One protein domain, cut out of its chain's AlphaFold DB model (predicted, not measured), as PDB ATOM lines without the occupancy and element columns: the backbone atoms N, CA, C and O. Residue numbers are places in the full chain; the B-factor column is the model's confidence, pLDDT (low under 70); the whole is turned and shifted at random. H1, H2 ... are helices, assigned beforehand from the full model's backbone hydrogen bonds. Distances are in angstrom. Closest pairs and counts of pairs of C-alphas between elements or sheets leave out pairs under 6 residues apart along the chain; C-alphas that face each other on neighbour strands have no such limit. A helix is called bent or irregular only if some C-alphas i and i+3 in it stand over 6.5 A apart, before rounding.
ATOM      1  N   ASN A   7     160.862 123.101 122.398       74.06
ATOM      2  CA  ASN A   7     161.881 124.120 122.643       74.06
ATOM      3  C   ASN A   7     161.301 125.423 123.213       74.06
ATOM      4  O   ASN A   7     161.935 126.089 124.034       74.06
ATOM      5  N   GLN A   8     160.088 125.803 122.807       70.19
ATOM      6  CA  GLN A   8     159.410 126.985 123.350       70.19
ATOM      7  C   GLN A   8     158.955 126.742 124.789       70.19
ATOM      8  O   GLN A   8     159.122 127.608 125.647       70.19
ATOM      9  N   GLN A   9     158.430 125.551 125.069       71.75
ATOM     10  CA  GLN A   9     157.982 125.182 126.405       71.75
ATOM     11  C   GLN A   9     159.155 125.021 127.371       71.75
ATOM     12  O   GLN A   9     159.046 125.413 128.532       71.75
ATOM     13  N   LEU A  10     160.304 124.547 126.886       72.31
ATOM     14  CA  LEU A  10     161.548 124.529 127.647       72.31
ATOM     15  C   LEU A  10     161.978 125.945 128.049       72.31
ATOM     16  O   LEU A  10     162.327 126.161 129.204       72.31
ATOM     17  N   LYS A  11     161.884 126.937 127.151       74.44
ATOM     18  CA  LYS A  11     162.172 128.349 127.481       74.44
ATOM     19  C   LYS A  11     161.223 128.906 128.546       74.44
ATOM     20  O   LYS A  11     161.679 129.559 129.482       74.44
ATOM     21  N   VAL A  12     159.924 128.620 128.434       72.50
ATOM     22  CA  VAL A  12     158.926 129.020 129.442       72.50
ATOM     23  C   VAL A  12     159.248 128.376 130.791       72.50
ATOM     24  O   VAL A  12     159.362 129.080 131.792       72.50
ATOM     25  N   MET A  13     159.490 127.064 130.816       69.69
ATOM     26  CA  MET A  13     159.847 126.344 132.039       69.69
ATOM     27  C   MET A  13     161.181 126.825 132.626       69.69
ATOM     28  O   MET A  13     161.322 126.918 133.843       69.69
ATOM     29  N   ASN A  14     162.137 127.207 131.776       69.06
ATOM     30  CA  ASN A  14     163.411 127.766 132.210       69.06
ATOM     31  C   ASN A  14     163.240 129.060 133.004       69.06
ATOM     32  O   ASN A  14     163.916 129.217 134.019       69.06
ATOM     33  N   SER A  15     162.311 129.921 132.578       69.06
ATOM     34  CA  SER A  15     161.971 131.165 133.277       69.06
ATOM     35  C   SER A  15     161.128 130.951 134.540       69.06
ATOM     36  O   SER A  15     161.301 131.668 135.521       69.06
ATOM     37  N   LEU A  16     160.227 129.961 134.539       65.25
ATOM     38  CA  LEU A  16     159.335 129.690 135.672       65.25
ATOM     39  C   LEU A  16     160.054 128.977 136.825       65.25
ATOM     40  O   LEU A  16     159.825 129.323 137.982       65.25
ATOM     41  N   GLY A  17     160.933 128.024 136.505       60.03
ATOM     42  CA  GLY A  17     161.733 127.254 137.463       60.03
ATOM     43  C   GLY A  17     163.060 127.909 137.859       60.03
ATOM     44  O   GLY A  17     163.946 127.226 138.372       60.03
ATOM     45  N   ASP A  18     163.258 129.198 137.569       69.31
ATOM     46  CA  ASP A  18     164.407 129.957 138.070       69.31
ATOM     47  C   ASP A  18     164.170 130.354 139.536       69.31
ATOM     48  O   ASP A  18     163.338 131.212 139.834       69.31
ATOM     49  N   THR A  19     164.919 129.751 140.460       60.34
ATOM     50  CA  THR A  19     164.784 129.977 141.909       60.34
ATOM     51  C   THR A  19     165.076 131.424 142.336       60.34
ATOM     52  O   THR A  19     164.603 131.859 143.389       60.34
ATOM     53  N   GLN A  20     165.806 132.194 141.518       55.38
ATOM     54  CA  GLN A  20     166.195 133.579 141.799       55.38
ATOM     55  C   GLN A  20     165.322 134.606 141.063       55.38
ATOM     56  O   GLN A  20     165.034 135.668 141.615       55.38
ATOM     57  N   GLN A  21     164.878 134.319 139.832       60.09
ATOM     58  CA  GLN A  21     164.147 135.287 138.996       60.09
ATOM     59  C   GLN A  21     162.720 134.878 138.592       60.09
ATOM     60  O   GLN A  21     162.124 135.568 137.761       60.09
ATOM     61  N   SER A  22     162.143 133.829 139.191       59.09
ATOM     62  CA  SER A  22     160.798 133.347 138.840       59.09
ATOM     63  C   SER A  22     159.741 134.472 138.829       59.09
ATOM     64  O   SER A  22     159.481 135.099 139.866       59.09
ATOM     65  N   PRO A  23     159.070 134.720 137.685       63.03
ATOM     66  CA  PRO A  23     157.957 135.665 137.596       63.03
ATOM     67  C   PRO A  23     156.783 135.301 138.514       63.03
ATOM     68  O   PRO A  23     156.107 136.192 139.022       63.03
ATOM     69  N   ALA A  24     156.569 134.004 138.770       58.69
ATOM     70  CA  ALA A  24     155.527 133.525 139.677       58.69
ATOM     71  C   ALA A  24     155.811 133.952 141.124       58.69
ATOM     72  O   ALA A  24     154.914 134.434 141.812       58.69
ATOM     73  N   ARG A  25     157.078 133.879 141.550       58.56
ATOM     74  CA  ARG A  25     157.512 134.373 142.863       58.56
ATOM     75  C   ARG A  25     157.288 135.876 143.003       58.56
ATOM     76  O   ARG A  25     156.787 136.315 144.029       58.56
ATOM     77  N   LYS A  26     157.609 136.654 141.963       57.81
ATOM     78  CA  LYS A  26     157.391 138.111 141.954       57.81
ATOM     79  C   LYS A  26     155.910 138.472 142.033       57.81
ATOM     80  O   LYS A  26     155.568 139.368 142.790       57.81
ATOM     81  N   MET A  27     155.044 137.776 141.295       54.81
ATOM     82  CA  MET A  27     153.597 138.006 141.362       54.81
ATOM     83  C   MET A  27     153.011 137.628 142.721       54.81
ATOM     84  O   MET A  27     152.269 138.422 143.281       54.81
ATOM     85  N   ILE A  28     153.348 136.458 143.269       61.34
ATOM     86  CA  ILE A  28     152.800 136.020 144.562       61.34
ATOM     87  C   ILE A  28     153.327 136.899 145.698       61.34
ATOM     88  O   ILE A  28     152.555 137.277 146.570       61.34
ATOM     89  N   ALA A  29     154.603 137.293 145.655       59.16
ATOM     90  CA  ALA A  29     155.158 138.251 146.605       59.16
ATOM     91  C   ALA A  29     154.484 139.623 146.490       59.16
ATOM     92  O   ALA A  29     154.133 140.190 147.514       59.16
ATOM     93  N   LEU A  30     154.253 140.123 145.267       55.94
ATOM     94  CA  LEU A  30     153.572 141.399 145.038       55.94
ATOM     95  C   LEU A  30     152.127 141.362 145.546       55.94
ATOM     96  O   LEU A  30     151.708 142.278 146.240       55.94
ATOM     97  N   ILE A  31     151.381 140.294 145.250       57.12
ATOM     98  CA  ILE A  31     150.019 140.117 145.765       57.12
ATOM     99  C   ILE A  31     150.070 140.081 147.292       57.12
ATOM    100  O   ILE A  31     149.414 140.891 147.919       57.12
ATOM    101  N   ALA A  32     150.927 139.254 147.896       56.97
ATOM    102  CA  ALA A  32     151.048 139.172 149.352       56.97
ATOM    103  C   ALA A  32     151.422 140.512 150.015       56.97
ATOM    104  O   ALA A  32     150.945 140.794 151.110       56.97
ATOM    105  N   THR A  33     152.245 141.347 149.371       58.19
ATOM    106  CA  THR A  33     152.575 142.693 149.872       58.19
ATOM    107  C   THR A  33     151.454 143.706 149.666       58.19
ATOM    108  O   THR A  33     151.294 144.595 150.490       58.19
ATOM    109  N   GLU A  34     150.675 143.584 148.591       57.38
ATOM    110  CA  GLU A  34     149.568 144.499 148.287       57.38
ATOM    111  C   GLU A  34     148.263 144.117 149.000       57.38
ATOM    112  O   GLU A  34     147.361 144.943 149.105       57.38
ATOM    113  N   THR A  35     148.157 142.906 149.554       57.00
ATOM    114  CA  THR A  35     147.050 142.527 150.448       57.00
ATOM    115  C   THR A  35     147.403 142.543 151.934       57.00
ATOM    116  O   THR A  35     146.506 142.395 152.762       57.00
ATOM    117  N   SER A  36     148.666 142.769 152.315       56.12
ATOM    118  CA  SER A  36     149.073 142.825 153.729       56.12
ATOM    119  C   SER A  36     148.756 144.152 154.431       56.12
ATOM    120  O   SER A  36     148.891 144.237 155.652       56.12
ATOM    121  N   TRP A  37     148.278 145.167 153.700       48.31
ATOM    122  CA  TRP A  37     147.911 146.481 154.250       48.31
ATOM    123  C   TRP A  37     146.775 146.428 155.292       48.31
ATOM    124  O   TRP A  37     146.648 147.353 156.090       48.31
ATOM    125  N   ASP A  38     145.990 145.347 155.327       43.72
ATOM    126  CA  ASP A  38     144.860 145.141 156.252       43.72
ATOM    127  C   ASP A  38     145.242 144.333 157.520       43.72
ATOM    128  O   ASP A  38     144.379 143.940 158.303       43.72
ATOM    129  N   ASN A  39     146.536 144.044 157.750       46.06
ATOM    130  CA  ASN A  39     146.994 143.277 158.919       46.06
ATOM    131  C   ASN A  39     148.330 143.797 159.505       46.06
ATOM    132  O   ASN A  39     149.397 143.310 159.127       46.06
ATOM    133  N   PRO A  40     148.312 144.720 160.489       48.56
ATOM    134  CA  PRO A  40     149.528 145.311 161.057       48.56
ATOM    135  C   PRO A  40     150.420 144.321 161.832       48.56
ATOM    136  O   PRO A  40     151.592 144.607 162.037       48.56
ATOM    137  N   THR A  41     149.923 143.137 162.211       47.19
ATOM    138  CA  THR A  41     150.732 142.099 162.886       47.19
ATOM    139  C   THR A  41     151.472 141.152 161.932       47.19
ATOM    140  O   THR A  41     152.443 140.518 162.334       47.19
ATOM    141  N   ALA A  42     151.078 141.085 160.656       45.38
ATOM    142  CA  ALA A  42     151.799 140.350 159.608       45.38
ATOM    143  C   ALA A  42     153.046 141.104 159.106       45.38
ATOM    144  O   ALA A  42     154.004 140.508 158.594       45.38
ATOM    145  N   VAL A  43     153.038 142.430 159.252       43.75
ATOM    146  CA  VAL A  43     154.090 143.316 158.751       43.75
ATOM    147  C   VAL A  43     155.337 143.244 159.637       43.75
ATOM    148  O   VAL A  43     156.441 143.249 159.104       43.75
ATOM    149  N   ASP A  44     155.221 143.052 160.953       43.38
ATOM    150  CA  ASP A  44     156.402 143.006 161.833       43.38
ATOM    151  C   ASP A  44     157.222 141.702 161.715       43.38
ATOM    152  O   ASP A  44     158.447 141.717 161.875       43.38
ATOM    153  N   GLU A  45     156.602 140.582 161.331       45.06
ATOM    154  CA  GLU A  45     157.286 139.287 161.160       45.06
ATOM    155  C   GLU A  45     157.875 139.123 159.739       45.06
ATOM    156  O   GLU A  45     159.028 138.718 159.568       45.06
ATOM    157  N   SER A  46     157.144 139.544 158.698       41.41
ATOM    158  CA  SER A  46     157.629 139.512 157.304       41.41
ATOM    159  C   SER A  46     158.718 140.558 157.024       41.41
ATOM    160  O   SER A  46     159.652 140.308 156.257       41.41
ATOM    161  N   THR A  47     158.657 141.712 157.695       40.34
ATOM    162  CA  THR A  47     159.606 142.814 157.490       40.34
ATOM    163  C   THR A  47     160.886 142.653 158.315       40.34
ATOM    164  O   THR A  47     161.929 143.165 157.907       40.34
ATOM    165  N   SER A  48     160.868 141.915 159.432       40.16
ATOM    166  CA  SER A  48     162.078 141.631 160.222       40.16
ATOM    167  C   SER A  48     162.918 140.492 159.625       40.16
ATOM    168  O   SER A  48     164.142 140.617 159.563       40.16
ATOM    169  N   LEU A  49     162.299 139.454 159.054       44.69
ATOM    170  CA  LEU A  49     163.011 138.331 158.420       44.69
ATOM    171  C   LEU A  49     163.513 138.645 156.997       44.69
ATOM    172  O   LEU A  49     164.647 138.295 156.652       44.69
ATOM    173  N   ALA A  50     162.750 139.389 156.184       39.59
ATOM    174  CA  ALA A  50     163.206 139.820 154.855       39.59
ATOM    175  C   ALA A  50     164.371 140.830 154.929       39.59
ATOM    176  O   ALA A  50     165.282 140.805 154.095       39.59
ATOM    177  N   LYS A  51     164.392 141.688 155.962       38.81
ATOM    178  CA  LYS A  51     165.489 142.644 156.192       38.81
ATOM    179  C   LYS A  51     166.736 141.979 156.784       38.81
ATOM    180  O   LYS A  51     167.845 142.381 156.434       38.81
ATOM    181  N   GLN A  52     166.604 140.937 157.609       45.41
ATOM    182  CA  GLN A  52     167.759 140.236 158.189       45.41
ATOM    183  C   GLN A  52     168.532 139.389 157.161       45.41
ATOM    184  O   GLN A  52     169.766 139.402 157.175       45.41
ATOM    185  N   GLY A  53     167.855 138.732 156.214       44.56
ATOM    186  CA  GLY A  53     168.518 137.957 155.151       44.56
ATOM    187  C   GLY A  53     169.326 138.821 154.171       44.56
ATOM    188  O   GLY A  53     170.466 138.497 153.836       44.56
ATOM    189  N   PHE A  54     168.775 139.973 153.771       41.12
ATOM    190  CA  PHE A  54     169.420 140.884 152.817       41.12
ATOM    191  C   PHE A  54     170.600 141.651 153.440       41.12
ATOM    192  O   PHE A  54     171.642 141.812 152.803       41.12
ATOM    193  N   VAL A  55     170.488 142.067 154.708       44.00
ATOM    194  CA  VAL A  55     171.567 142.776 155.424       44.00
ATOM    195  C   VAL A  55     172.719 141.831 155.793       44.00
ATOM    196  O   VAL A  55     173.877 142.241 155.723       44.00
ATOM    197  N   THR A  56     172.445 140.562 156.115       49.31
ATOM    198  CA  THR A  56     173.489 139.565 156.433       49.31
ATOM    199  C   THR A  56     174.270 139.139 155.185       49.31
ATOM    200  O   THR A  56     175.498 139.031 155.220       49.31
ATOM    201  N   TRP A  57     173.591 138.987 154.045       52.69
ATOM    202  CA  TRP A  57     174.238 138.783 152.746       52.69
ATOM    203  C   TRP A  57     175.049 140.010 152.299       52.69
ATOM    204  O   TRP A  57     176.202 139.869 151.893       52.69
ATOM    205  N   PHE A  58     174.503 141.225 152.429       43.94
ATOM    206  CA  PHE A  58     175.209 142.439 152.008       43.94
ATOM    207  C   PHE A  58     176.450 142.707 152.867       43.94
ATOM    208  O   PHE A  58     177.525 142.986 152.334       43.94
ATOM    209  N   LYS A  59     176.340 142.542 154.192       47.31
ATOM    210  CA  LYS A  59     177.488 142.664 155.095       47.31
ATOM    211  C   LYS A  59     178.538 141.597 154.785       47.31
ATOM    212  O   LYS A  59     179.679 141.959 154.561       47.31
ATOM    213  N   SER A  60     178.168 140.323 154.632       55.22
ATOM    214  CA  SER A  60     179.144 139.252 154.350       55.22
ATOM    215  C   SER A  60     179.807 139.328 152.966       55.22
ATOM    216  O   SER A  60     180.942 138.873 152.810       55.22
ATOM    217  N   ARG A  61     179.136 139.903 151.955       47.19
ATOM    218  CA  ARG A  61     179.646 139.954 150.574       47.19
ATOM    219  C   ARG A  61     180.371 141.256 150.224       47.19
ATOM    220  O   ARG A  61     181.259 141.215 149.375       47.19
ATOM    221  N   VAL A  62     180.031 142.380 150.862       46.44
ATOM    222  CA  VAL A  62     180.596 143.709 150.542       46.44
ATOM    223  C   VAL A  62     181.495 144.253 151.660       46.44
ATOM    224  O   VAL A  62     182.469 144.942 151.372       46.44
ATOM    225  N   LEU A  63     181.254 143.891 152.925       53.66
ATOM    226  CA  LEU A  63     182.049 144.327 154.078       53.66
ATOM    227  C   LEU A  63     182.648 143.103 154.778       53.66
ATOM    228  O   LEU A  63     182.056 142.541 155.692       53.66
ATOM    229  N   GLY A  87     140.632 141.078 158.384       49.59
ATOM    230  CA  GLY A  87     139.604 141.908 157.759       49.59
ATOM    231  C   GLY A  87     138.950 141.164 156.589       49.59
ATOM    232  O   GLY A  87     139.502 140.186 156.089       49.59
ATOM    233  N   ILE A  88     137.766 141.611 156.151       54.97
ATOM    234  CA  ILE A  88     136.933 140.927 155.132       54.97
ATOM    235  C   ILE A  88     137.714 140.657 153.832       54.97
ATOM    236  O   ILE A  88     137.465 139.670 153.149       54.97
ATOM    237  N   ILE A  89     138.680 141.516 153.497       51.88
ATOM    238  CA  ILE A  89     139.547 141.342 152.327       51.88
ATOM    239  C   ILE A  89     140.728 140.431 152.681       51.88
ATOM    240  O   ILE A  89     141.041 139.520 151.923       51.88
ATOM    241  N   GLY A  90     141.343 140.600 153.854       50.94
ATOM    242  CA  GLY A  90     142.393 139.702 154.340       50.94
ATOM    243  C   GLY A  90     141.974 138.228 154.350       50.94
ATOM    244  O   GLY A  90     142.757 137.390 153.907       50.94
ATOM    245  N   SER A  91     140.742 137.914 154.776       56.03
ATOM    246  CA  SER A  91     140.190 136.544 154.808       56.03
ATOM    247  C   SER A  91     140.061 135.911 153.428       56.03
ATOM    248  O   SER A  91     140.283 134.715 153.281       56.03
ATOM    249  N   GLU A  92     139.779 136.711 152.400       57.59
ATOM    250  CA  GLU A  92     139.722 136.226 151.018       57.59
ATOM    251  C   GLU A  92     141.127 135.891 150.484       57.59
ATOM    252  O   GLU A  92     141.291 134.947 149.719       57.59
ATOM    253  N   PHE A  93     142.178 136.595 150.925       57.91
ATOM    254  CA  PHE A  93     143.564 136.374 150.476       57.91
ATOM    255  C   PHE A  93     144.415 135.509 151.422       57.91
ATOM    256  O   PHE A  93     145.608 135.308 151.169       57.91
ATOM    257  N   GLU A  94     143.810 134.940 152.466       62.50
ATOM    258  CA  GLU A  94     144.478 134.102 153.467       62.50
ATOM    259  C   GLU A  94     145.234 132.926 152.827       62.50
ATOM    260  O   GLU A  94     146.365 132.624 153.204       62.50
ATOM    261  N   ALA A  95     144.667 132.315 151.783       61.50
ATOM    262  CA  ALA A  95     145.291 131.216 151.048       61.50
ATOM    263  C   ALA A  95     146.603 131.615 150.348       61.50
ATOM    264  O   ALA A  95     147.583 130.869 150.364       61.50
ATOM    265  N   VAL A  96     146.649 132.813 149.759       62.81
ATOM    266  CA  VAL A  96     147.851 133.336 149.087       62.81
ATOM    267  C   VAL A  96     148.902 133.732 150.123       62.81
ATOM    268  O   VAL A  96     150.094 133.476 149.938       62.81
ATOM    269  N   TYR A  97     148.459 134.293 151.247       60.91
ATOM    270  CA  TYR A  97     149.325 134.638 152.366       60.91
ATOM    271  C   TYR A  97     149.952 133.390 153.016       60.91
ATOM    272  O   TYR A  97     151.168 133.334 153.209       60.91
ATOM    273  N   ASN A  98     149.163 132.338 153.247       64.38
ATOM    274  CA  ASN A  98     149.622 131.058 153.798       64.38
ATOM    275  C   ASN A  98     150.620 130.333 152.879       64.38
ATOM    276  O   ASN A  98     151.486 129.603 153.358       64.38
ATOM    277  N   MET A  99     150.548 130.570 151.567       64.44
ATOM    278  CA  MET A  99     151.470 130.010 150.576       64.44
ATOM    279  C   MET A  99     152.851 130.686 150.580       64.44
ATOM    280  O   MET A  99     153.867 130.033 150.320       64.44
ATOM    281  N   ALA A 100     152.886 131.988 150.876       65.31
ATOM    282  CA  ALA A 100     154.104 132.795 150.938       65.31
ATOM    283  C   ALA A 100     154.747 132.819 152.337       65.31
ATOM    284  O   ALA A 100     155.927 133.155 152.461       65.31
ATOM    285  N   ARG A 101     153.995 132.466 153.389       66.25
ATOM    286  CA  ARG A 101     154.489 132.468 154.768       66.25
ATOM    287  C   ARG A 101     155.494 131.339 155.006       66.25
ATOM    288  O   ARG A 101     155.276 130.188 154.636       66.25
ATOM    289  N   ILE A 102     156.579 131.681 155.691       59.00
ATOM    290  CA  ILE A 102     157.537 130.722 156.237       59.00
ATOM    291  C   ILE A 102     156.903 130.048 157.454       59.00
ATOM    292  O   ILE A 102     156.457 130.738 158.370       59.00
ATOM    293  N   ARG A 103     156.869 128.715 157.475       60.56
ATOM    294  CA  ARG A 103     156.318 127.955 158.601       60.56
ATOM    295  C   ARG A 103     157.405 127.099 159.259       60.56
ATOM    296  O   ARG A 103     158.235 126.521 158.556       60.56
ATOM    297  N   GLU A 104     157.425 127.040 160.593       54.28
ATOM    298  CA  GLU A 104     158.409 126.251 161.361       54.28
ATOM    299  C   GLU A 104     158.226 124.736 161.170       54.28
ATOM    300  O   GLU A 104     159.205 123.994 161.120       54.28
ATOM    301  N   ASP A 105     156.988 124.278 160.962       59.56
ATOM    302  CA  ASP A 105     156.646 122.881 160.649       59.56
ATOM    303  C   ASP A 105     157.175 122.423 159.274       59.56
ATOM    304  O   ASP A 105     157.418 121.237 159.063       59.56
ATOM    305  N   ASN A 106     157.421 123.361 158.355       58.78
ATOM    306  CA  ASN A 106     157.964 123.119 157.018       58.78
ATOM    307  C   ASN A 106     159.443 123.537 156.910       58.78
ATOM    308  O   ASN A 106     159.847 124.183 155.942       58.78
ATOM    309  N   GLN A 107     160.251 123.210 157.927       60.69
ATOM    310  CA  GLN A 107     161.697 123.492 157.971       60.69
ATOM    311  C   GLN A 107     162.057 124.973 157.732       60.69
ATOM    312  O   GLN A 107     163.064 125.279 157.088       60.69
ATOM    313  N   ASN A 108     161.224 125.903 158.205       58.75
ATOM    314  CA  ASN A 108     161.375 127.344 157.977       58.75
ATOM    315  C   ASN A 108     161.410 127.723 156.480       58.75
ATOM    316  O   ASN A 108     162.105 128.665 156.087       58.75
ATOM    317  N   ARG A 109     160.620 127.041 155.639       61.81
ATOM    318  CA  ARG A 109     160.432 127.379 154.217       61.81
ATOM    319  C   ARG A 109     158.979 127.680 153.867       61.81
ATOM    320  O   ARG A 109     158.051 127.128 154.467       61.81
ATOM    321  N   ALA A 110     158.780 128.538 152.865       72.50
ATOM    322  CA  ALA A 110     157.456 128.797 152.313       72.50
ATOM    323  C   ALA A 110     156.986 127.608 151.460       72.50
ATOM    324  O   ALA A 110     157.785 126.953 150.787       72.50
ATOM    325  N   LEU A 111     155.676 127.349 151.433       74.62
ATOM    326  CA  LEU A 111     155.081 126.353 150.529       74.62
ATOM    327  C   LEU A 111     155.401 126.649 149.058       74.62
ATOM    328  O   LEU A 111     155.641 125.737 148.266       74.62
ATOM    329  N   LEU A 112     155.478 127.937 148.717       75.94
ATOM    330  CA  LEU A 112     155.892 128.398 147.402       75.94
ATOM    331  C   LEU A 112     157.320 127.961 147.029       75.94
ATOM    332  O   LEU A 112     157.561 127.641 145.866       75.94
ATOM    333  N   ASP A 113     158.252 127.916 147.986       76.88
ATOM    334  CA  ASP A 113     159.629 127.485 147.717       76.88
ATOM    335  C   ASP A 113     159.657 125.998 147.332       76.88
ATOM    336  O   ASP A 113     160.300 125.630 146.350       76.88
ATOM    337  N   ASN A 114     158.861 125.162 148.012       81.06
ATOM    338  CA  ASN A 114     158.707 123.744 147.670       81.06
ATOM    339  C   ASN A 114     158.122 123.558 146.255       81.06
ATOM    340  O   ASN A 114     158.565 122.687 145.506       81.06
ATOM    341  N   TYR A 115     157.154 124.389 145.857       83.31
ATOM    342  CA  TYR A 115     156.592 124.365 144.500       83.31
ATOM    343  C   TYR A 115     157.615 124.792 143.437       83.31
ATOM    344  O   TYR A 115     157.722 124.155 142.386       83.31
ATOM    345  N   ILE A 116     158.408 125.835 143.702       82.81
ATOM    346  CA  ILE A 116     159.464 126.293 142.787       82.81
ATOM    347  C   ILE A 116     160.566 125.232 142.649       82.81
ATOM    348  O   ILE A 116     161.035 125.001 141.533       82.81
ATOM    349  N   ASP A 117     160.939 124.546 143.732       84.94
ATOM    350  CA  ASP A 117     161.908 123.444 143.699       84.94
ATOM    351  C   ASP A 117     161.406 122.282 142.818       84.94
ATOM    352  O   ASP A 117     162.157 121.747 141.997       84.94
ATOM    353  N   GLN A 118     160.113 121.947 142.894       85.06
ATOM    354  CA  GLN A 118     159.490 120.947 142.018       85.06
ATOM    355  C   GLN A 118     159.451 121.394 140.543       85.06
ATOM    356  O   GLN A 118     159.789 120.621 139.640       85.06
ATOM    357  N   LEU A 119     159.149 122.668 140.268       83.62
ATOM    358  CA  LEU A 119     159.258 123.227 138.913       83.62
ATOM    359  C   LEU A 119     160.701 123.198 138.385       83.62
ATOM    360  O   LEU A 119     160.926 122.921 137.203       83.62
ATOM    361  N   ALA A 120     161.692 123.440 139.245       82.44
ATOM    362  CA  ALA A 120     163.103 123.330 138.895       82.44
ATOM    363  C   ALA A 120     163.509 121.872 138.601       82.44
ATOM    364  O   ALA A 120     164.311 121.638 137.689       82.44
ATOM    365  N   ALA A 121     162.927 120.893 139.301       88.00
ATOM    366  CA  ALA A 121     163.113 119.471 139.017       88.00
ATOM    367  C   ALA A 121     162.540 119.087 137.641       88.00
ATOM    368  O   ALA A 121     163.262 118.505 136.826       88.00
ATOM    369  N   ILE A 122     161.310 119.514 137.318       88.00
ATOM    370  CA  ILE A 122     160.710 119.333 135.981       88.00
ATOM    371  C   ILE A 122     161.594 119.974 134.911       88.00
ATOM    372  O   ILE A 122     161.918 119.346 133.902       88.00
ATOM    373  N   ARG A 123     162.046 121.211 135.134       84.88
ATOM    374  CA  ARG A 123     162.980 121.898 134.237       84.88
ATOM    375  C   ARG A 123     164.250 121.078 134.010       84.88
ATOM    376  O   ARG A 123     164.686 120.927 132.870       84.88
ATOM    377  N   SER A 124     164.859 120.568 135.077       88.00
ATOM    378  CA  SER A 124     166.066 119.740 135.004       88.00
ATOM    379  C   SER A 124     165.814 118.473 134.184       88.00
ATOM    380  O   SER A 124     166.594 118.155 133.286       88.00
ATOM    381  N   ARG A 125     164.681 117.797 134.410       89.69
ATOM    382  CA  ARG A 125     164.257 116.616 133.650       89.69
ATOM    383  C   ARG A 125     164.094 116.919 132.159       89.69
ATOM    384  O   ARG A 125     164.635 116.188 131.333       89.69
ATOM    385  N   LEU A 126     163.425 118.018 131.809       87.56
ATOM    386  CA  LEU A 126     163.243 118.436 130.415       87.56
ATOM    387  C   LEU A 126     164.567 118.820 129.737       87.56
ATOM    388  O   LEU A 126     164.778 118.469 128.581       87.56
ATOM    389  N   ASN A 127     165.487 119.478 130.449       86.19
ATOM    390  CA  ASN A 127     166.819 119.779 129.916       86.19
ATOM    391  C   ASN A 127     167.659 118.507 129.714       86.19
ATOM    392  O   ASN A 127     168.348 118.388 128.705       86.19
ATOM    393  N   LYS A 128     167.575 117.524 130.623       88.56
ATOM    394  CA  LYS A 128     168.225 116.213 130.434       88.56
ATOM    395  C   LYS A 128     167.723 115.520 129.169       88.56
ATOM    396  O   LYS A 128     168.536 115.002 128.415       88.56
ATOM    397  N   ILE A 129     166.412 115.561 128.926       89.19
ATOM    398  CA  ILE A 129     165.805 115.049 127.691       89.19
ATOM    399  C   ILE A 129     166.358 115.798 126.478       89.19
ATOM    400  O   ILE A 129     166.835 115.160 125.549       89.19
ATOM    401  N   ALA A 130     166.342 117.134 126.498       84.25
ATOM    402  CA  ALA A 130     166.806 117.961 125.383       84.25
ATOM    403  C   ALA A 130     168.277 117.700 125.004       84.25
ATOM    404  O   ALA A 130     168.638 117.790 123.835       84.25
ATOM    405  N   ASN A 131     169.112 117.342 125.982       86.19
ATOM    406  CA  ASN A 131     170.542 117.097 125.791       86.19
ATOM    407  C   ASN A 131     170.889 115.637 125.434       86.19
ATOM    408  O   ASN A 131     172.058 115.340 125.205       86.19
ATOM    409  N   ALA A 132     169.917 114.718 125.392       83.44
ATOM    410  CA  ALA A 132     170.157 113.279 125.228       83.44
ATOM    411  C   ALA A 132     170.515 112.832 123.791       83.44
ATOM    412  O   ALA A 132     170.725 111.644 123.555       83.44
ATOM    413  N   GLY A 133     170.587 113.747 122.818       79.38
ATOM    414  CA  GLY A 133     170.837 113.435 121.403       79.38
ATOM    415  C   GLY A 133     169.606 112.871 120.678       79.38
ATOM    416  O   GLY A 133     169.191 113.444 119.675       79.38
ATOM    417  N   ASP A 134     168.983 111.817 121.218       86.56
ATOM    418  CA  ASP A 134     167.648 111.329 120.831       86.56
ATOM    419  C   ASP A 134     166.665 111.529 121.995       86.56
ATOM    420  O   ASP A 134     166.749 110.884 123.046       86.56
ATOM    421  N   ILE A 135     165.724 112.457 121.813       88.12
ATOM    422  CA  ILE A 135     164.739 112.790 122.844       88.12
ATOM    423  C   ILE A 135     163.662 111.705 122.991       88.12
ATOM    424  O   ILE A 135     163.070 111.600 124.064       88.12
ATOM    425  N   GLY A 136     163.406 110.893 121.959       88.94
ATOM    426  CA  GLY A 136     162.267 109.970 121.889       88.94
ATOM    427  C   GLY A 136     162.183 109.002 123.077       88.94
ATOM    428  O   GLY A 136     161.197 109.051 123.824       88.94
ATOM    429  N   PRO A 137     163.218 108.174 123.323       91.69
ATOM    430  CA  PRO A 137     163.235 107.208 124.426       91.69
ATOM    431  C   PRO A 137     163.080 107.858 125.809       91.69
ATOM    432  O   PRO A 137     162.395 107.335 126.691       91.69
ATOM    433  N   SER A 138     163.688 109.031 126.000       91.44
ATOM    434  CA  SER A 138     163.643 109.741 127.280       91.44
ATOM    435  C   SER A 138     162.273 110.387 127.523       91.44
ATOM    436  O   SER A 138     161.752 110.344 128.640       91.44
ATOM    437  N   VAL A 139     161.656 110.936 126.471       92.75
ATOM    438  CA  VAL A 139     160.301 111.495 126.509       92.75
ATOM    439  C   VAL A 139     159.275 110.409 126.825       92.75
ATOM    440  O   VAL A 139     158.485 110.579 127.754       92.75
ATOM    441  N   ILE A 140     159.277 109.289 126.094       92.75
ATOM    442  CA  ILE A 140     158.279 108.231 126.309       92.75
ATOM    443  C   ILE A 140     158.413 107.614 127.708       92.75
ATOM    444  O   ILE A 140     157.402 107.325 128.347       92.75
ATOM    445  N   GLY A 141     159.640 107.497 128.234       92.69
ATOM    446  CA  GLY A 141     159.890 107.075 129.612       92.69
ATOM    447  C   GLY A 141     159.255 108.010 130.647       92.69
ATOM    448  O   GLY A 141     158.566 107.544 131.554       92.69
ATOM    449  N   LEU A 142     159.410 109.327 130.482       92.69
ATOM    450  CA  LEU A 142     158.782 110.327 131.353       92.69
ATOM    451  C   LEU A 142     157.247 110.308 131.258       92.69
ATOM    452  O   LEU A 142     156.554 110.415 132.273       92.69
ATOM    453  N   VAL A 143     156.699 110.131 130.053       94.00
ATOM    454  CA  VAL A 143     155.249 109.992 129.851       94.00
ATOM    455  C   VAL A 143     154.719 108.762 130.587       94.00
ATOM    456  O   VAL A 143     153.734 108.892 131.311       94.00
ATOM    457  N   ARG A 144     155.402 107.609 130.484       94.56
ATOM    458  CA  ARG A 144     155.059 106.372 131.214       94.56
ATOM    459  C   ARG A 144     155.061 106.576 132.724       94.56
ATOM    460  O   ARG A 144     154.071 106.247 133.363       94.56
ATOM    461  N   GLN A 145     156.126 107.160 133.276       93.50
ATOM    462  CA  GLN A 145     156.225 107.464 134.712       93.50
ATOM    463  C   GLN A 145     155.059 108.346 135.183       93.50
ATOM    464  O   GLN A 145     154.475 108.125 136.240       93.50
ATOM    465  N   THR A 146     154.674 109.325 134.363       92.81
ATOM    466  CA  THR A 146     153.594 110.253 134.711       92.81
ATOM    467  C   THR A 146     152.223 109.571 134.702       92.81
ATOM    468  O   THR A 146     151.491 109.683 135.678       92.81
ATOM    469  N   VAL A 147     151.877 108.808 133.657       92.31
ATOM    470  CA  VAL A 147     150.559 108.134 133.581       92.31
ATOM    471  C   VAL A 147     150.425 106.907 134.486       92.31
ATOM    472  O   VAL A 147     149.319 106.415 134.681       92.31
ATOM    473  N   GLN A 148     151.536 106.377 135.002       89.50
ATOM    474  CA  GLN A 148     151.550 105.278 135.974       89.50
ATOM    475  C   GLN A 148     151.526 105.755 137.427       89.50
ATOM    476  O   GLN A 148     151.666 104.930 138.324       89.50
ATOM    477  N   GLU A 149     151.390 107.064 137.659       79.38
ATOM    478  CA  GLU A 149     151.321 107.653 139.004       79.38
ATOM    479  C   GLU A 149     152.555 107.349 139.877       79.38
ATOM    480  O   GLU A 149     152.503 107.444 141.099       79.38
ATOM    481  N   SER A 150     153.701 107.022 139.265       75.12
ATOM    482  CA  SER A 150     154.900 106.596 139.993       75.12
ATOM    483  C   SER A 150     156.169 107.247 139.450       75.12
ATOM    484  O   SER A 150     156.495 107.155 138.266       75.12
ATOM    485  N   GLY A 151     156.901 107.919 140.345       77.38
ATOM    486  CA  GLY A 151     158.255 108.414 140.078       77.38
ATOM    487  C   GLY A 151     158.364 109.552 139.055       77.38
ATOM    488  O   GLY A 151     159.434 109.722 138.477       77.38
ATOM    489  N   SER A 152     157.288 110.313 138.811       89.19
ATOM    490  CA  SER A 152     157.299 111.493 137.932       89.19
ATOM    491  C   SER A 152     157.262 112.792 138.731       89.19
ATOM    492  O   SER A 152     156.422 112.964 139.616       89.19
ATOM    493  N   GLU A 153     158.115 113.742 138.346       88.56
ATOM    494  CA  GLU A 153     158.133 115.097 138.897       88.56
ATOM    495  C   GLU A 153     156.792 115.823 138.670       88.56
ATOM    496  O   GLU A 153     156.383 116.647 139.486       88.56
ATOM    497  N   PHE A 154     156.047 115.478 137.611       90.25
ATOM    498  CA  PHE A 154     154.715 116.035 137.347       90.25
ATOM    499  C   PHE A 154     153.683 115.603 138.393       90.25
ATOM    500  O   PHE A 154     152.921 116.443 138.873       90.25
ATOM    501  N   ASN A 155     153.685 114.321 138.771       90.06
ATOM    502  CA  ASN A 155     152.785 113.795 139.800       90.06
ATOM    503  C   ASN A 155     153.133 114.365 141.173       90.06
ATOM    504  O   ASN A 155     152.243 114.842 141.867       90.06
ATOM    505  N   ALA A 156     154.425 114.407 141.518       88.69
ATOM    506  CA  ALA A 156     154.888 115.001 142.770       88.69
ATOM    507  C   ALA A 156     154.493 116.483 142.884       88.69
ATOM    508  O   ALA A 156     154.018 116.923 143.929       88.69
ATOM    509  N   THR A 157     154.626 117.253 141.794       87.94
ATOM    510  CA  THR A 157     154.225 118.668 141.794       87.94
ATOM    511  C   THR A 157     152.712 118.829 141.910       87.94
ATOM    512  O   THR A 157     152.247 119.706 142.632       87.94
ATOM    513  N   GLN A 158     151.928 117.999 141.215       88.56
ATOM    514  CA  GLN A 158     150.471 118.053 141.319       88.56
ATOM    515  C   GLN A 158     149.996 117.691 142.729       88.56
ATOM    516  O   GLN A 158     149.173 118.414 143.282       88.56
ATOM    517  N   GLN A 159     150.550 116.636 143.324       88.38
ATOM    518  CA  GLN A 159     150.235 116.230 144.689       88.38
ATOM    519  C   GLN A 159     150.586 117.335 145.693       88.38
ATOM    520  O   GLN A 159     149.771 117.669 146.541       88.38
ATOM    521  N   LEU A 160     151.746 117.986 145.547       85.88
ATOM    522  CA  LEU A 160     152.117 119.144 146.365       85.88
ATOM    523  C   LEU A 160     151.086 120.284 146.247       85.88
ATOM    524  O   LEU A 160     150.704 120.891 147.247       85.88
ATOM    525  N   VAL A 161     150.627 120.582 145.028       85.12
ATOM    526  CA  VAL A 161     149.616 121.622 144.805       85.12
ATOM    527  C   VAL A 161     148.286 121.243 145.459       85.12
ATOM    528  O   VAL A 161     147.730 122.046 146.204       85.12
ATOM    529  N   ASP A 162     147.793 120.032 145.208       84.56
ATOM    530  CA  ASP A 162     146.476 119.593 145.669       84.56
ATOM    531  C   ASP A 162     146.451 119.342 147.200       84.56
ATOM    532  O   ASP A 162     145.490 119.733 147.861       84.56
ATOM    533  N   GLU A 163     147.512 118.773 147.790       84.31
ATOM    534  CA  GLU A 163     147.564 118.387 149.214       84.31
ATOM    535  C   GLU A 163     148.181 119.433 150.149       84.31
ATOM    536  O   GLU A 163     147.869 119.430 151.337       84.31
ATOM    537  N   GLN A 164     149.075 120.308 149.672       80.94
ATOM    538  CA  GLN A 164     149.775 121.263 150.548       80.94
ATOM    539  C   GLN A 164     149.392 122.710 150.260       80.94
ATOM    540  O   GLN A 164     149.155 123.478 151.187       80.94
ATOM    541  N   MET A 165     149.333 123.095 148.985       75.44
ATOM    542  CA  MET A 165     149.108 124.492 148.599       75.44
ATOM    543  C   MET A 165     147.633 124.889 148.613       75.44
ATOM    544  O   MET A 165     147.311 126.042 148.880       75.44
ATOM    545  N   LEU A 166     146.744 123.948 148.297       79.44
ATOM    546  CA  LEU A 166     145.295 124.158 148.263       79.44
ATOM    547  C   LEU A 166     144.587 123.566 149.493       79.44
ATOM    548  O   LEU A 166     143.354 123.603 149.577       79.44
ATOM    549  N   ALA A 167     145.343 123.009 150.442       76.12
ATOM    550  CA  ALA A 167     144.810 122.533 151.709       76.12
ATOM    551  C   ALA A 167     144.393 123.714 152.595       76.12
ATOM    552  O   ALA A 167     145.126 124.688 152.742       76.12
ATOM    553  N   GLY A 168     143.185 123.643 153.161       68.81
ATOM    554  CA  GLY A 168     142.631 124.702 154.013       68.81
ATOM    555  C   GLY A 168     142.147 125.961 153.279       68.81
ATOM    556  O   GLY A 168     141.735 126.908 153.933       68.81
ATOM    557  N   THR A 169     142.171 125.986 151.942       76.12
ATOM    558  CA  THR A 169     141.602 127.076 151.125       76.12
ATOM    559  C   THR A 169     140.104 126.841 150.867       76.12
ATOM    560  O   THR A 169     139.704 125.685 150.707       76.12
ATOM    561  N   SER A 170     139.291 127.906 150.793       79.88
ATOM    562  CA  SER A 170     137.871 127.820 150.402       79.88
ATOM    563  C   SER A 170     137.695 127.263 148.983       79.88
ATOM    564  O   SER A 170     138.603 127.349 148.148       79.88
ATOM    565  N   ASP A 171     136.529 126.684 148.687       81.31
ATOM    566  CA  ASP A 171     136.276 126.069 147.379       81.31
ATOM    567  C   ASP A 171     136.270 127.103 146.238       81.31
ATOM    568  O   ASP A 171     136.797 126.818 145.158       81.31
ATOM    569  N   GLU A 172     135.790 128.330 146.483       81.06
ATOM    570  CA  GLU A 172     135.833 129.421 145.501       81.06
ATOM    571  C   GLU A 172     137.277 129.796 145.139       81.06
ATOM    572  O   GLU A 172     137.643 129.884 143.962       81.06
ATOM    573  N   MET A 173     138.137 129.956 146.148       75.69
ATOM    574  CA  MET A 173     139.535 130.331 145.939       75.69
ATOM    575  C   MET A 173     140.344 129.178 145.329       75.69
ATOM    576  O   MET A 173     141.200 129.396 144.465       75.69
ATOM    577  N   ARG A 174     140.027 127.925 145.679       82.69
ATOM    578  CA  ARG A 174     140.609 126.737 145.039       82.69
ATOM    579  C   ARG A 174     140.314 126.713 143.538       82.69
ATOM    580  O   ARG A 174     141.208 126.392 142.750       82.69
ATOM    581  N   GLN A 175     139.103 127.089 143.124       83.94
ATOM    582  CA  GLN A 175     138.714 127.139 141.712       83.94
ATOM    583  C   GLN A 175     139.478 128.219 140.921       83.94
ATOM    584  O   GLN A 175     139.730 128.037 139.727       83.94
ATOM    585  N   ILE A 176     139.914 129.296 141.584       83.12
ATOM    586  CA  ILE A 176     140.715 130.382 140.995       83.12
ATOM    587  C   ILE A 176     142.210 130.024 140.952       83.12
ATOM    588  O   ILE A 176     142.859 130.183 139.914       83.12
ATOM    589  N   LEU A 177     142.772 129.529 142.059       81.44
ATOM    590  CA  LEU A 177     144.215 129.301 142.202       81.44
ATOM    591  C   LEU A 177     144.695 128.030 141.499       81.44
ATOM    592  O   LEU A 177     145.770 128.028 140.891       81.44
ATOM    593  N   ARG A 178     143.908 126.947 141.534       86.75
ATOM    594  CA  ARG A 178     144.322 125.656 140.969       86.75
ATOM    595  C   ARG A 178     144.694 125.751 139.485       86.75
ATOM    596  O   ARG A 178     145.780 125.287 139.127       86.75
ATOM    597  N   PRO A 179     143.893 126.380 138.600       86.81
ATOM    598  CA  PRO A 179     144.272 126.536 137.199       86.81
ATOM    599  C   PRO A 179     145.576 127.318 137.006       86.81
ATOM    600  O   PRO A 179     146.323 127.004 136.084       86.81
ATOM    601  N   LEU A 180     145.879 128.306 137.853       84.75
ATOM    602  CA  LEU A 180     147.110 129.096 137.741       84.75
ATOM    603  C   LEU A 180     148.357 128.258 138.054       84.75
ATOM    604  O   LEU A 180     149.355 128.363 137.341       84.75
ATOM    605  N   LEU A 181     148.272 127.386 139.061       84.50
ATOM    606  CA  LEU A 181     149.371 126.518 139.498       84.50
ATOM    607  C   LEU A 181     149.554 125.286 138.601       84.50
ATOM    608  O   LEU A 181     150.678 124.846 138.354       84.50
ATOM    609  N   VAL A 182     148.456 124.728 138.082       87.69
ATOM    610  CA  VAL A 182     148.471 123.468 137.322       87.69
ATOM    611  C   VAL A 182     148.668 123.692 135.820       87.69
ATOM    612  O   VAL A 182     149.296 122.874 135.145       87.69
ATOM    613  N   LYS A 183     148.199 124.813 135.254       87.25
ATOM    614  CA  LYS A 183     148.288 125.076 133.804       87.25
ATOM    615  C   LYS A 183     149.717 125.021 133.247       87.25
ATOM    616  O   LYS A 183     149.874 124.422 132.182       87.25
ATOM    617  N   PRO A 184     150.761 125.572 133.896       83.38
ATOM    618  CA  PRO A 184     152.133 125.432 133.409       83.38
ATOM    619  C   PRO A 184     152.590 123.972 133.303       83.38
ATOM    620  O   PRO A 184     153.239 123.625 132.318       83.38
ATOM    621  N   LEU A 185     152.190 123.125 134.262       87.38
ATOM    622  CA  LEU A 185     152.488 121.686 134.293       87.38
ATOM    623  C   LEU A 185     151.772 120.943 133.163       87.38
ATOM    624  O   LEU A 185     152.370 120.156 132.434       87.38
ATOM    625  N   VAL A 186     150.484 121.233 132.979       89.19
ATOM    626  CA  VAL A 186     149.664 120.646 131.910       89.19
ATOM    627  C   VAL A 186     150.218 121.015 130.536       89.19
ATOM    628  O   VAL A 186     150.291 120.163 129.653       89.19
ATOM    629  N   GLN A 187     150.669 122.259 130.348       86.06
ATOM    630  CA  GLN A 187     151.289 122.683 129.091       86.06
ATOM    631  C   GLN A 187     152.659 122.035 128.866       86.06
ATOM    632  O   GLN A 187     152.931 121.608 127.745       86.06
ATOM    633  N   SER A 188     153.509 121.892 129.893       85.69
ATOM    634  CA  SER A 188     154.780 121.167 129.729       85.69
ATOM    635  C   SER A 188     154.570 119.705 129.400       85.69
ATOM    636  O   SER A 188     155.256 119.189 128.522       85.69
ATOM    637  N   TYR A 189     153.592 119.065 130.031       90.56
ATOM    638  CA  TYR A 189     153.261 117.679 129.751       90.56
ATOM    639  C   TYR A 189     152.680 117.491 128.344       90.56
ATOM    640  O   TYR A 189     153.102 116.598 127.612       90.56
ATOM    641  N   LYS A 190     151.761 118.368 127.913       90.00
ATOM    642  CA  LYS A 190     151.130 118.298 126.583       90.00
ATOM    643  C   LYS A 190     152.154 118.267 125.452       90.00
ATOM    644  O   LYS A 190     151.988 117.533 124.482       90.00
ATOM    645  N   VAL A 191     153.213 119.054 125.583       87.25
ATOM    646  CA  VAL A 191     154.248 119.189 124.555       87.25
ATOM    647  C   VAL A 191     155.122 117.930 124.430       87.25
ATOM    648  O   VAL A 191     155.732 117.706 123.388       87.25
ATOM    649  N   LEU A 192     155.123 117.051 125.437       90.12
ATOM    650  CA  LEU A 192     155.776 115.740 125.366       90.12
ATOM    651  C   LEU A 192     155.020 114.743 124.476       90.12
ATOM    652  O   LEU A 192     155.621 113.776 124.015       90.12
ATOM    653  N   MET A 193     153.721 114.951 124.226       90.81
ATOM    654  CA  MET A 193     152.879 113.962 123.541       90.81
ATOM    655  C   MET A 193     153.342 113.692 122.111       90.81
ATOM    656  O   MET A 193     153.500 112.536 121.736       90.81
TER     657      MET A 193
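AT A GLANCE: This is residues 7 to 63 and 87 to 193 of the 492 residues of the protein "IcmF_C domain-containing protein" of Alkanindiges hydrocarboniclasticus (UniProt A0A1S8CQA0). An elongated helical body has H5 in its core, with H1, H7 and H8b, the second arm of the bent helix H8, running side by side around it, and H6 across one end. At the other end H2 and H4 pack on each other, and H3 leads away from them as an arm whose residues 50 to 62 stick out. The printed part has 164 residues with eight named helices, H1 to H8 in chain order, and no named strand; the class is all helix. It is only just compact, close to loose, with a radius of gyration of the C-alphas of 18.1 A and spans of 54 by 48 by 28 A.

HOW THE PARTS SIT: H1, residues 7 to 16, touches H5, residues 111 to 130, at a shallow tilt of 25 degrees, opposite ways; their closest C-alphas, of Met 13 and Arg 123, are 5.9 A apart. H2, residues 23 to 38, touches H4, residues 88 to 100, with the C-alphas of Ala 32 and Tyr 97 closest at 5.7 A. H3, residues 40 to 62, is close to H2 but not clearly touching it: the closest C-alphas, of Ser 36 and Ala 42, are 6.9 A apart. H4 touches the hub H5 with residues 98 to 100 alone, Met 99 to Leu 111 being the closest C-alphas at 5.1 A. H5, H6, residues 135 to 147, and H7, residues 153 to 165, form a bundle, a group of helices packed together. H5 touches H7 at a shallow tilt of 10 degrees, opposite ways, with the C-alphas of Gln 118 and Thr 157 closest at 5.7 A. H6 only just touches H5, and only at the corner, with the C-alphas of Ile 129 and Ile 135 closest at 5.5 A. By its hydrogen bonds H8, residues 171 to 193, was assigned as one helix, but it is bent: C-alphas 181 and 184 are 6.8 A apart, and its arms, H8a, residues 171 to 181, and H8b, residues 184 to 193, stand at a steep tilt of 52 degrees. H7 and H8a form a helical hairpin, only just touching with 3 pairs of C-alphas within 8 A, the closest those of Val 161 and Leu 181 at 7.2 A. H8b touches H1, with the C-alphas of Gln 9 and Ser 188 closest at 6.1 A, and H6, with those of Val 139 and Leu 192 closest at 6.3 A. Every O i to N i+4 pair is within hydrogen-bond range in H1, H5, H6 and H7, against 10 of 12 in H2, 16 of 19 in H3, 6 of 9 in H4, 5 of 7 in H8a and 4 of 6 in H8b.

IN THESE COORDINATES: H1 begins at C-alpha 7, (161.881, 124.120, 122.643). H2 is 24.7 A long, H3 32.8 A and H5 29.0 A from first to last C-alpha. H3 ends at C-alpha 62, (180.596, 143.709, 150.542), and H8b at C-alpha 193, (152.879, 113.962, 123.541).

THE WHOLE: Residues 64 to 86 are not printed, and C-alphas 63 and 87 are 42.7 A apart across the cut. Of the links that are printed whole, none is long. The mean pLDDT of the printed part is 71.0; residues 13 to 63, 87 to 109 and 168 are under 70.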